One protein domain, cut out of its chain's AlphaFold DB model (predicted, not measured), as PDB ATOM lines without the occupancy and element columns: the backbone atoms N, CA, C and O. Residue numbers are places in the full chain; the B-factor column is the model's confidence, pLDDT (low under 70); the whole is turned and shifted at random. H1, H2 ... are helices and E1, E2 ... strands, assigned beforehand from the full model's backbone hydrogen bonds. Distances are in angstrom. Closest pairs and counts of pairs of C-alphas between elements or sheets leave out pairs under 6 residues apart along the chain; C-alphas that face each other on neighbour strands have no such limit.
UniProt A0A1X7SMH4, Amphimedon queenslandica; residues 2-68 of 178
ATOM      1  N   ARG A   2     157.955 150.412 258.300       76.06
ATOM      2  CA  ARG A   2     157.221 149.137 258.438       76.06
ATOM      3  C   ARG A   2     156.855 148.503 257.093       76.06
ATOM      4  O   ARG A   2     157.294 147.396 256.825       76.06
ATOM      5  N   GLU A   3     156.121 149.226 256.246       74.38
ATOM      6  CA  GLU A   3     155.680 148.727 254.933       74.38
ATOM      7  C   GLU A   3     156.845 148.258 254.064       74.38
ATOM      8  O   GLU A   3     156.771 147.216 253.417       74.38
ATOM      9  N   LEU A   4     157.956 148.998 254.100       79.12
ATOM     10  CA  LEU A   4     159.179 148.648 253.387       79.12
ATOM     11  C   LEU A   4     159.751 147.308 253.880       79.12
ATOM     12  O   LEU A   4     160.123 146.460 253.068       79.12
ATOM     13  N   ILE A   5     159.788 147.094 255.200       84.12
ATOM     14  CA  ILE A   5     160.251 145.840 255.814       84.12
ATOM     15  C   ILE A   5     159.307 144.688 255.447       84.12
ATOM     16  O   ILE A   5     159.770 143.671 254.937       84.12
ATOM     17  N   THR A   6     157.996 144.861 255.628       83.69
ATOM     18  CA  THR A   6     156.954 143.874 255.287       83.69
ATOM     19  C   THR A   6     157.037 143.464 253.814       83.69
ATOM     20  O   THR A   6     157.090 142.278 253.492       83.69
ATOM     21  N   THR A   7     157.170 144.442 252.914       86.88
ATOM     22  CA  THR A   7     157.341 144.209 251.472       86.88
ATOM     23  C   THR A   7     158.608 143.409 251.175       86.88
ATOM     24  O   THR A   7     158.595 142.506 250.340       86.88
ATOM     25  N   THR A   8     159.710 143.722 251.858       91.00
ATOM     26  CA  THR A   8     160.993 143.029 251.667       91.00
ATOM     27  C   THR A   8     160.927 141.577 252.149       91.00
ATOM     28  O   THR A   8     161.425 140.681 251.464       91.00
ATOM     29  N   ILE A   9     160.271 141.324 253.287       88.06
ATOM     30  CA  ILE A   9     160.059 139.971 253.827       88.06
ATOM     31  C   ILE A   9     159.178 139.140 252.888       88.06
ATOM     32  O   ILE A   9     159.535 137.998 252.599       88.06
ATOM     33  N   ASN A  10     158.080 139.706 252.372       88.38
ATOM     34  CA  ASN A  10     157.204 139.021 251.410       88.38
ATOM     35  C   ASN A  10     157.977 138.616 250.151       88.38
ATOM     36  O   ASN A  10     158.052 137.435 249.830       88.38
ATOM     37  N   LYS A  11     158.685 139.568 249.525       93.19
ATOM     38  CA  LYS A  11     159.523 139.297 248.344       93.19
ATOM     39  C   LYS A  11     160.554 138.199 248.593       93.19
ATOM     40  O   LYS A  11     160.801 137.367 247.725       93.19
ATOM     41  N   SER A  12     161.169 138.210 249.774       93.50
ATOM     42  CA  SER A  12     162.156 137.198 250.150       93.50
ATOM     43  C   SER A  12     161.504 135.829 250.343       93.50
ATOM     44  O   SER A  12     162.070 134.839 249.901       93.50
ATOM     45  N   SER A  13     160.317 135.779 250.959       93.31
ATOM     46  CA  SER A  13     159.542 134.551 251.200       93.31
ATOM     47  C   SER A  13     159.097 133.895 249.893       93.31
ATOM     48  O   SER A  13     159.263 132.683 249.734       93.31
ATOM     49  N   ASP A  14     158.635 134.701 248.935       94.19
ATOM     50  CA  ASP A  14     158.289 134.251 247.584       94.19
ATOM     51  C   ASP A  14     159.509 133.660 246.866       94.19
ATOM     52  O   ASP A  14     159.437 132.568 246.301       94.19
ATOM     53  N   ALA A  15     160.661 134.340 246.942       95.19
ATOM     54  CA  ALA A  15     161.896 133.903 246.290       95.19
ATOM     55  C   ALA A  15     162.416 132.549 246.808       95.19
ATOM     56  O   ALA A  15     163.071 131.820 246.063       95.19
ATOM     57  N   ILE A  16     162.123 132.204 248.065       95.00
ATOM     58  CA  ILE A  16     162.532 130.935 248.687       95.00
ATOM     59  C   ILE A  16     161.388 129.915 248.799       95.00
ATOM     60  O   ILE A  16     161.583 128.853 249.389       95.00
ATOM     61  N   ASN A  17     160.212 130.209 248.231       93.62
ATOM     62  CA  ASN A  17     159.020 129.358 248.261       93.62
ATOM     63  C   ASN A  17     158.589 128.940 249.686       93.62
ATOM     64  O   ASN A  17     158.292 127.772 249.956       93.62
ATOM     65  N   VAL A  18     158.579 129.897 250.621       91.81
ATOM     66  CA  VAL A  18     158.174 129.689 252.022       91.81
ATOM     67  C   VAL A  18     156.868 130.428 252.318       91.81
ATOM     68  O   VAL A  18     156.573 131.474 251.749       91.81
ATOM     69  N   LYS A  19     156.062 129.875 253.232       88.56
ATOM     70  CA  LYS A  19     154.801 130.486 253.672       88.56
ATOM     71  C   LYS A  19     155.031 131.811 254.409       88.56
ATOM     72  O   LYS A  19     155.935 131.923 255.235       88.56
ATOM     73  N   HIS A  20     154.123 132.759 254.195       82.94
ATOM     74  CA  HIS A  20     154.053 134.046 254.891       82.94
ATOM     75  C   HIS A  20     153.603 133.884 256.356       82.94
ATOM     76  O   HIS A  20     152.462 134.166 256.704       82.94
ATOM     77  N   ASN A  21     154.499 133.397 257.217       80.19
ATOM     78  CA  ASN A  21     154.192 133.058 258.615       80.19
ATOM     79  C   ASN A  21     154.731 134.080 259.633       80.19
ATOM     80  O   ASN A  21     154.913 133.745 260.804       80.19
ATOM     81  N   TYR A  22     155.044 135.303 259.209       82.62
ATOM     82  CA  TYR A  22     155.499 136.339 260.134       82.62
ATOM     83  C   TYR A  22     154.311 137.142 260.665       82.62
ATOM     84  O   TYR A  22     153.296 137.308 259.995       82.62
ATOM     85  N   ALA A  23     154.465 137.664 261.876       82.88
ATOM     86  CA  ALA A  23     153.528 138.601 262.466       82.88
ATOM     87  C   ALA A  23     154.282 139.859 262.882       82.88
ATOM     88  O   ALA A  23     155.406 139.795 263.387       82.88
ATOM     89  N   ASN A  24     153.649 141.008 262.685       81.94
ATOM     90  CA  ASN A  24     154.164 142.271 263.178       81.94
ATOM     91  C   ASN A  24     153.981 142.295 264.707       81.94
ATOM     92  O   ASN A  24     152.850 142.293 265.178       81.94
ATOM     93  N   ALA A  25     155.068 142.293 265.491       86.38
ATOM     94  CA  ALA A  25     155.012 142.499 266.947       86.38
ATOM     95  C   ALA A  25     155.995 143.568 267.485       86.38
ATOM     96  O   ALA A  25     157.096 143.718 266.952       86.38
ATOM     97  N   PHE A  26     155.613 144.296 268.543       81.75
ATOM     98  CA  PHE A  26     156.479 145.258 269.251       81.75
ATOM     99  C   PHE A  26     156.672 144.889 270.732       81.75
ATOM    100  O   PHE A  26     155.874 144.125 271.285       81.75
ATOM    101  N   PRO A  27     157.729 145.399 271.397       84.44
ATOM    102  CA  PRO A  27     157.953 145.163 272.824       84.44
ATOM    103  C   PRO A  27     156.778 145.640 273.680       84.44
ATOM    104  O   PRO A  27     156.291 146.748 273.494       84.44
ATOM    105  N   CYS A  28     156.340 144.833 274.646       82.62
ATOM    106  CA  CYS A  28     155.185 145.184 275.468       82.62
ATOM    107  C   CYS A  28     155.360 146.542 276.187       82.62
ATOM    108  O   CYS A  28     156.371 146.734 276.872       82.62
ATOM    109  N   PRO A  29     154.351 147.439 276.147       74.94
ATOM    110  CA  PRO A  29     154.405 148.733 276.833       74.94
ATOM    111  C   PRO A  29     154.585 148.608 278.351       74.94
ATOM    112  O   PRO A  29     155.209 149.458 278.983       74.94
ATOM    113  N   LYS A  30     154.099 147.508 278.947       76.31
ATOM    114  CA  LYS A  30     154.279 147.199 280.377       76.31
ATOM    115  C   LYS A  30     155.712 146.784 280.736       76.31
ATOM    116  O   LYS A  30     155.997 146.535 281.903       76.31
ATOM    117  N   LYS A  31     156.617 146.704 279.750       73.56
ATOM    118  CA  LYS A  31     158.029 146.306 279.895       73.56
ATOM    119  C   LYS A  31     158.212 144.942 280.572       73.56
ATOM    120  O   LYS A  31     159.257 144.661 281.160       73.56
ATOM    121  N   GLU A  32     157.205 144.079 280.474       80.50
ATOM    122  CA  GLU A  32     157.294 142.710 280.961       80.50
ATOM    123  C   GLU A  32     158.313 141.921 280.134       80.50
ATOM    124  O   GLU A  32     158.319 141.962 278.899       80.50
ATOM    125  N   LYS A  33     159.190 141.180 280.817       84.31
ATOM    126  CA  LYS A  33     160.236 140.403 280.149       84.31
ATOM    127  C   LYS A  33     159.610 139.369 279.211       84.31
ATOM    128  O   LYS A  33     158.802 138.541 279.628       84.31
ATOM    129  N   GLN A  34     160.059 139.386 277.953       86.31
ATOM    130  CA  GLN A  34     159.585 138.495 276.885       86.31
ATOM    131  C   GLN A  34     158.077 138.617 276.587       86.31
ATOM    132  O   GLN A  34     157.468 137.654 276.118       86.31
ATOM    133  N   CYS A  35     157.461 139.762 276.883       87.50
ATOM    134  CA  CYS A  35     156.111 140.070 276.433       87.50
ATOM    135  C   CYS A  35     156.189 140.946 275.177       87.50
ATOM    136  O   CYS A  35     156.918 141.942 275.145       87.50
ATOM    137  N   TYR A  36     155.432 140.572 274.150       87.00
ATOM    138  CA  TYR A  36     155.352 141.292 272.881       87.00
ATOM    139  C   TYR A  36     153.893 141.447 272.496       87.00
ATOM    140  O   TYR A  36     153.097 140.545 272.756       87.00
ATOM    141  N   CYS A  37     153.553 142.566 271.872       84.12
ATOM    142  CA  CYS A  37     152.202 142.821 271.404       84.12
ATOM    143  C   CYS A  37     152.145 142.631 269.898       84.12
ATOM    144  O   CYS A  37     152.847 143.306 269.145       84.12
ATOM    145  N   ILE A  38     151.354 141.641 269.497       86.38
ATOM    146  CA  ILE A  38     151.188 141.182 268.125       86.38
ATOM    147  C   ILE A  38     150.066 141.999 267.501       86.38
ATOM    148  O   ILE A  38     148.961 142.050 268.041       86.38
ATOM    149  N   VAL A  39     150.354 142.622 266.367       80.06
ATOM    150  CA  VAL A  39     149.402 143.432 265.620       80.06
ATOM    151  C   VAL A  39     148.505 142.560 264.771       80.06
ATOM    152  O   VAL A  39     148.964 141.765 263.952       80.06
ATOM    153  N   ASN A  40     147.213 142.799 264.932       75.12
ATOM    154  CA  ASN A  40     146.197 142.407 263.991       75.12
ATOM    155  C   ASN A  40     145.812 143.628 263.145       75.12
ATOM    156  O   ASN A  40     145.195 144.572 263.639       75.12
ATOM    157  N   GLU A  41     146.207 143.609 261.875       69.19
ATOM    158  CA  GLU A  41     145.955 144.709 260.936       69.19
ATOM    159  C   GLU A  41     144.487 144.799 260.517       69.19
ATOM    160  O   GLU A  41     143.975 145.902 260.358       69.19
ATOM    161  N   GLU A  42     143.809 143.656 260.392       67.19
ATOM    162  CA  GLU A  42     142.402 143.569 259.988       67.19
ATOM    163  C   GLU A  42     141.494 144.257 261.012       67.19
ATOM    164  O   GLU A  42     140.687 145.118 260.666       67.19
ATOM    165  N   TYR A  43     141.681 143.931 262.290       63.72
ATOM    166  CA  TYR A  43     140.881 144.488 263.380       63.72
ATOM    167  C   TYR A  43     141.508 145.735 264.012       63.72
ATOM    168  O   TYR A  43     140.934 146.288 264.945       63.72
ATOM    169  N   LYS A  44     142.673 146.184 263.523       68.94
ATOM    170  CA  LYS A  44     143.429 147.332 264.057       68.94
ATOM    171  C   LYS A  44     143.640 147.267 265.578       68.94
ATOM    172  O   LYS A  44     143.510 148.262 266.287       68.94
ATOM    173  N   VAL A  45     143.970 146.082 266.086       69.19
ATOM    174  CA  VAL A  45     144.255 145.843 267.511       69.19
ATOM    175  C   VAL A  45     145.633 145.229 267.682       69.19
ATOM    176  O   VAL A  45     146.177 144.625 266.759       69.19
ATOM    177  N   ALA A  46     146.206 145.356 268.874       78.25
ATOM    178  CA  ALA A  46     147.431 144.661 269.231       78.25
ATOM    179  C   ALA A  46     147.242 143.921 270.557       78.25
ATOM    180  O   ALA A  46     146.914 144.531 271.573       78.25
ATOM    181  N   ASN A  47     147.457 142.606 270.525       81.50
ATOM    182  CA  ASN A  47     147.261 141.720 271.671       81.50
ATOM    183  C   ASN A  47     148.616 141.259 272.195       81.50
ATOM    184  O   ASN A  47     149.464 140.792 271.428       81.50
ATOM    185  N   CYS A  48     148.831 141.390 273.499       85.75
ATOM    186  CA  CYS A  48     150.099 141.019 274.108       85.75
ATOM    187  C   CYS A  48     150.135 139.534 274.474       85.75
ATOM    188  O   CYS A  48     149.162 138.962 274.949       85.75
ATOM    189  N   SER A  49     151.283 138.899 274.239       86.06
ATOM    190  CA  SER A  49     151.437 137.446 274.345       86.06
ATOM    191  C   SER A  49     151.393 136.904 275.774       86.06
ATOM    192  O   SER A  49     151.117 135.721 275.960       86.06
ATOM    193  N   LYS A  50     151.713 137.731 276.777       85.31
ATOM    194  CA  LYS A  50     151.821 137.303 278.184       85.31
ATOM    195  C   LYS A  50     150.969 138.094 279.168       85.31
ATOM    196  O   LYS A  50     150.835 137.662 280.307       85.31
ATOM    197  N   CYS A  51     150.417 139.232 278.764       79.50
ATOM    198  CA  CYS A  51     149.612 140.061 279.647       79.50
ATOM    199  C   CYS A  51     148.304 140.449 278.977       79.50
ATOM    200  O   CYS A  51     148.272 140.677 277.768       79.50
ATOM    201  N   ASP A  52     147.262 140.634 279.789       67.38
ATOM    202  CA  ASP A  52     145.948 141.134 279.359       67.38
ATOM    203  C   ASP A  52     145.989 142.642 279.069       67.38
ATOM    204  O   ASP A  52     145.154 143.436 279.500       67.38
ATOM    205  N   SER A  53     147.026 143.083 278.365       63.75
ATOM    206  CA  SER A  53     147.109 144.419 277.805       63.75
ATOM    207  C   SER A  53     146.439 144.426 276.435       63.75
ATOM    208  O   SER A  53     147.068 144.769 275.442       63.75
ATOM    209  N   ASN A  54     145.148 144.092 276.388       54.31
ATOM    210  CA  ASN A  54     144.308 144.349 275.208       54.31
ATOM    211  C   ASN A  54     144.084 145.859 274.998       54.31
ATOM    212  O   ASN A  54     143.500 146.290 274.011       54.31
ATOM    213  N   ASP A  55     144.552 146.671 275.949       52.66
ATOM    214  CA  ASP A  55     144.260 148.090 276.071       52.66
ATOM    215  C   ASP A  55     145.488 148.972 275.795       52.66
ATOM    216  O   ASP A  55     145.707 149.999 276.440       52.66
ATOM    217  N   ILE A  56     146.311 148.587 274.811       53.62
ATOM    218  CA  ILE A  56     147.382 149.462 274.286       53.62
ATOM    219  C   ILE A  56     146.779 150.795 273.807       53.62
ATOM    220  O   ILE A  56     147.424 151.839 273.895       53.62
ATOM    221  N   SER A  57     145.489 150.761 273.445       50.94
ATOM    222  CA  SER A  57     144.658 151.900 273.068       50.94
ATOM    223  C   SER A  57     144.610 153.048 274.086       50.94
ATOM    224  O   SER A  57     144.399 154.195 273.688       50.94
ATOM    225  N   LYS A  58     144.817 152.773 275.383       48.25
ATOM    226  CA  LYS A  58     144.629 153.779 276.441       48.25
ATOM    227  C   LYS A  58     145.910 154.429 276.952       48.25
ATOM    228  O   LYS A  58     145.832 155.555 277.439       48.25
ATOM    229  N   ASN A  59     147.067 153.771 276.834       47.97
ATOM    230  CA  ASN A  59     148.256 154.186 277.589       47.97
ATOM    231  C   ASN A  59     149.449 154.658 276.753       47.97
ATOM    232  O   ASN A  59     150.263 155.405 277.291       47.97
ATOM    233  N   ASP A  60     149.578 154.273 275.479       57.91
ATOM    234  CA  ASP A  60     150.721 154.707 274.668       57.91
ATOM    235  C   ASP A  60     150.356 154.820 273.186       57.91
ATOM    236  O   ASP A  60     150.263 153.844 272.443       57.91
ATOM    237  N   GLU A  61     150.129 156.053 272.753       57.22
ATOM    238  CA  GLU A  61     149.675 156.353 271.398       57.22
ATOM    239  C   GLU A  61     150.786 156.293 270.351       57.22
ATOM    240  O   GLU A  61     150.509 156.435 269.165       57.22
ATOM    241  N   SER A  62     152.044 156.080 270.759       60.94
ATOM    242  CA  SER A  62     153.164 155.901 269.825       60.94
ATOM    243  C   SER A  62     153.052 154.623 268.981       60.94
ATOM    244  O   SER A  62     153.667 154.533 267.920       60.94
ATOM    245  N   TYR A  63     152.240 153.651 269.408       64.44
ATOM    246  CA  TYR A  63     152.041 152.396 268.680       64.44
ATOM    247  C   TYR A  63     151.019 152.506 267.537       64.44
ATOM    248  O   TYR A  63     150.971 151.619 266.683       64.44
ATOM    249  N   TRP A  64     150.228 153.584 267.475       64.50
ATOM    250  CA  TRP A  64     149.203 153.775 266.441       64.50
ATOM    251  C   TRP A  64     149.771 154.121 265.067       64.50
ATOM    252  O   TRP A  64     149.246 153.639 264.061       64.50
ATOM    253  N   CYS A  65     150.900 154.836 265.017       66.12
ATOM    254  CA  CYS A  65     151.654 155.112 263.788       66.12
ATOM    255  C   CYS A  65     151.999 153.815 263.035       66.12
ATOM    256  O   CYS A  65     152.193 153.799 261.821       66.12
ATOM    257  N   TRP A  66     152.040 152.681 263.747       66.50
ATOM    258  CA  TRP A  66     152.299 151.393 263.130       66.50
ATOM    259  C   TRP A  66     151.172 150.915 262.215       66.50
ATOM    260  O   TRP A  66     151.457 150.222 261.243       66.50
ATOM    261  N   PHE A  67     149.925 151.325 262.452       64.81
ATOM    262  CA  PHE A  67     148.767 150.961 261.628       64.81
ATOM    263  C   PHE A  67     148.603 151.817 260.364       64.81
ATOM    264  O   PHE A  67     147.610 151.648 259.663       64.81
ATOM    265  N   GLY A  68     149.545 152.722 260.061       57.53
ATOM    266  CA  GLY A  68     149.433 153.599 258.889       57.53
ATOM    267  C   GLY A  68     148.264 154.581 258.994       57.53
ATOM    268  O   GLY A  68     147.715 154.995 257.982       57.53
TER     269      GLY A  68
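AT A GLANCE: This is residues 2 to 68 of the 178 residues of a protein of Amphimedon queenslandica (UniProt A0A1X7SMH4). A small meander sheet, E1 E2 E3, each strand antiparallel to the one before, has short helix H3 over E2; the longest helix, H1, lies off to one side beyond an outstretched link. The 67 printed residues include three named helices and three named strands, ordered H1 E1 E2 E3 H2 H3: mixed class. The whole is only just loose, close to compact, radius of gyration of the C-alphas 13.5 A, spanning 39 by 24 by 18 A.

HOW THE PARTS SIT: E2, residues 36 to 40, forms hairpins with E1, residues 25 to 27, N 26 to O 37 being 3.0 A, and E3, residues 45 to 48, N 38 to O 47 being 2.8 A. H3, residues 61 to 67, is over E2, height over the sheet 9.7 A, its local plane only just fitted, to 6 C-alphas. H2, residues 56 to 59, only grazes the sheet; its closest C-alpha pair with E3 is Ile 56 and Ala 46, 7.0 A. H1, residues 2 to 15, not on the sheet, is close but not clearly touching H3, closest C-alphas Arg 2 and Trp 66, 7.2 A. Within hydrogen-bond range are every O i to N i+4 pair in H1, but 0 of 3 in H3, with 3 of 4 O i to N i+3 pairs; H2 is too short.

IN THESE COORDINATES: H1 runs 20.0 A from C-alpha 2 (157.221, 149.137, 258.438); E1 spans 7.1 A, E2 12.8 A, E3 10.0 A, H2 5.8 A and H3 11.2 A, ending at C-alpha 67 (148.767, 150.961, 261.628).

THE WHOLE: The farthest C-alphas, Ile 16 and Lys 58, are 40.2 A apart. The printed part has no cut and no long link. Residues 41 to 45 and 52 to 68 have pLDDT under 70.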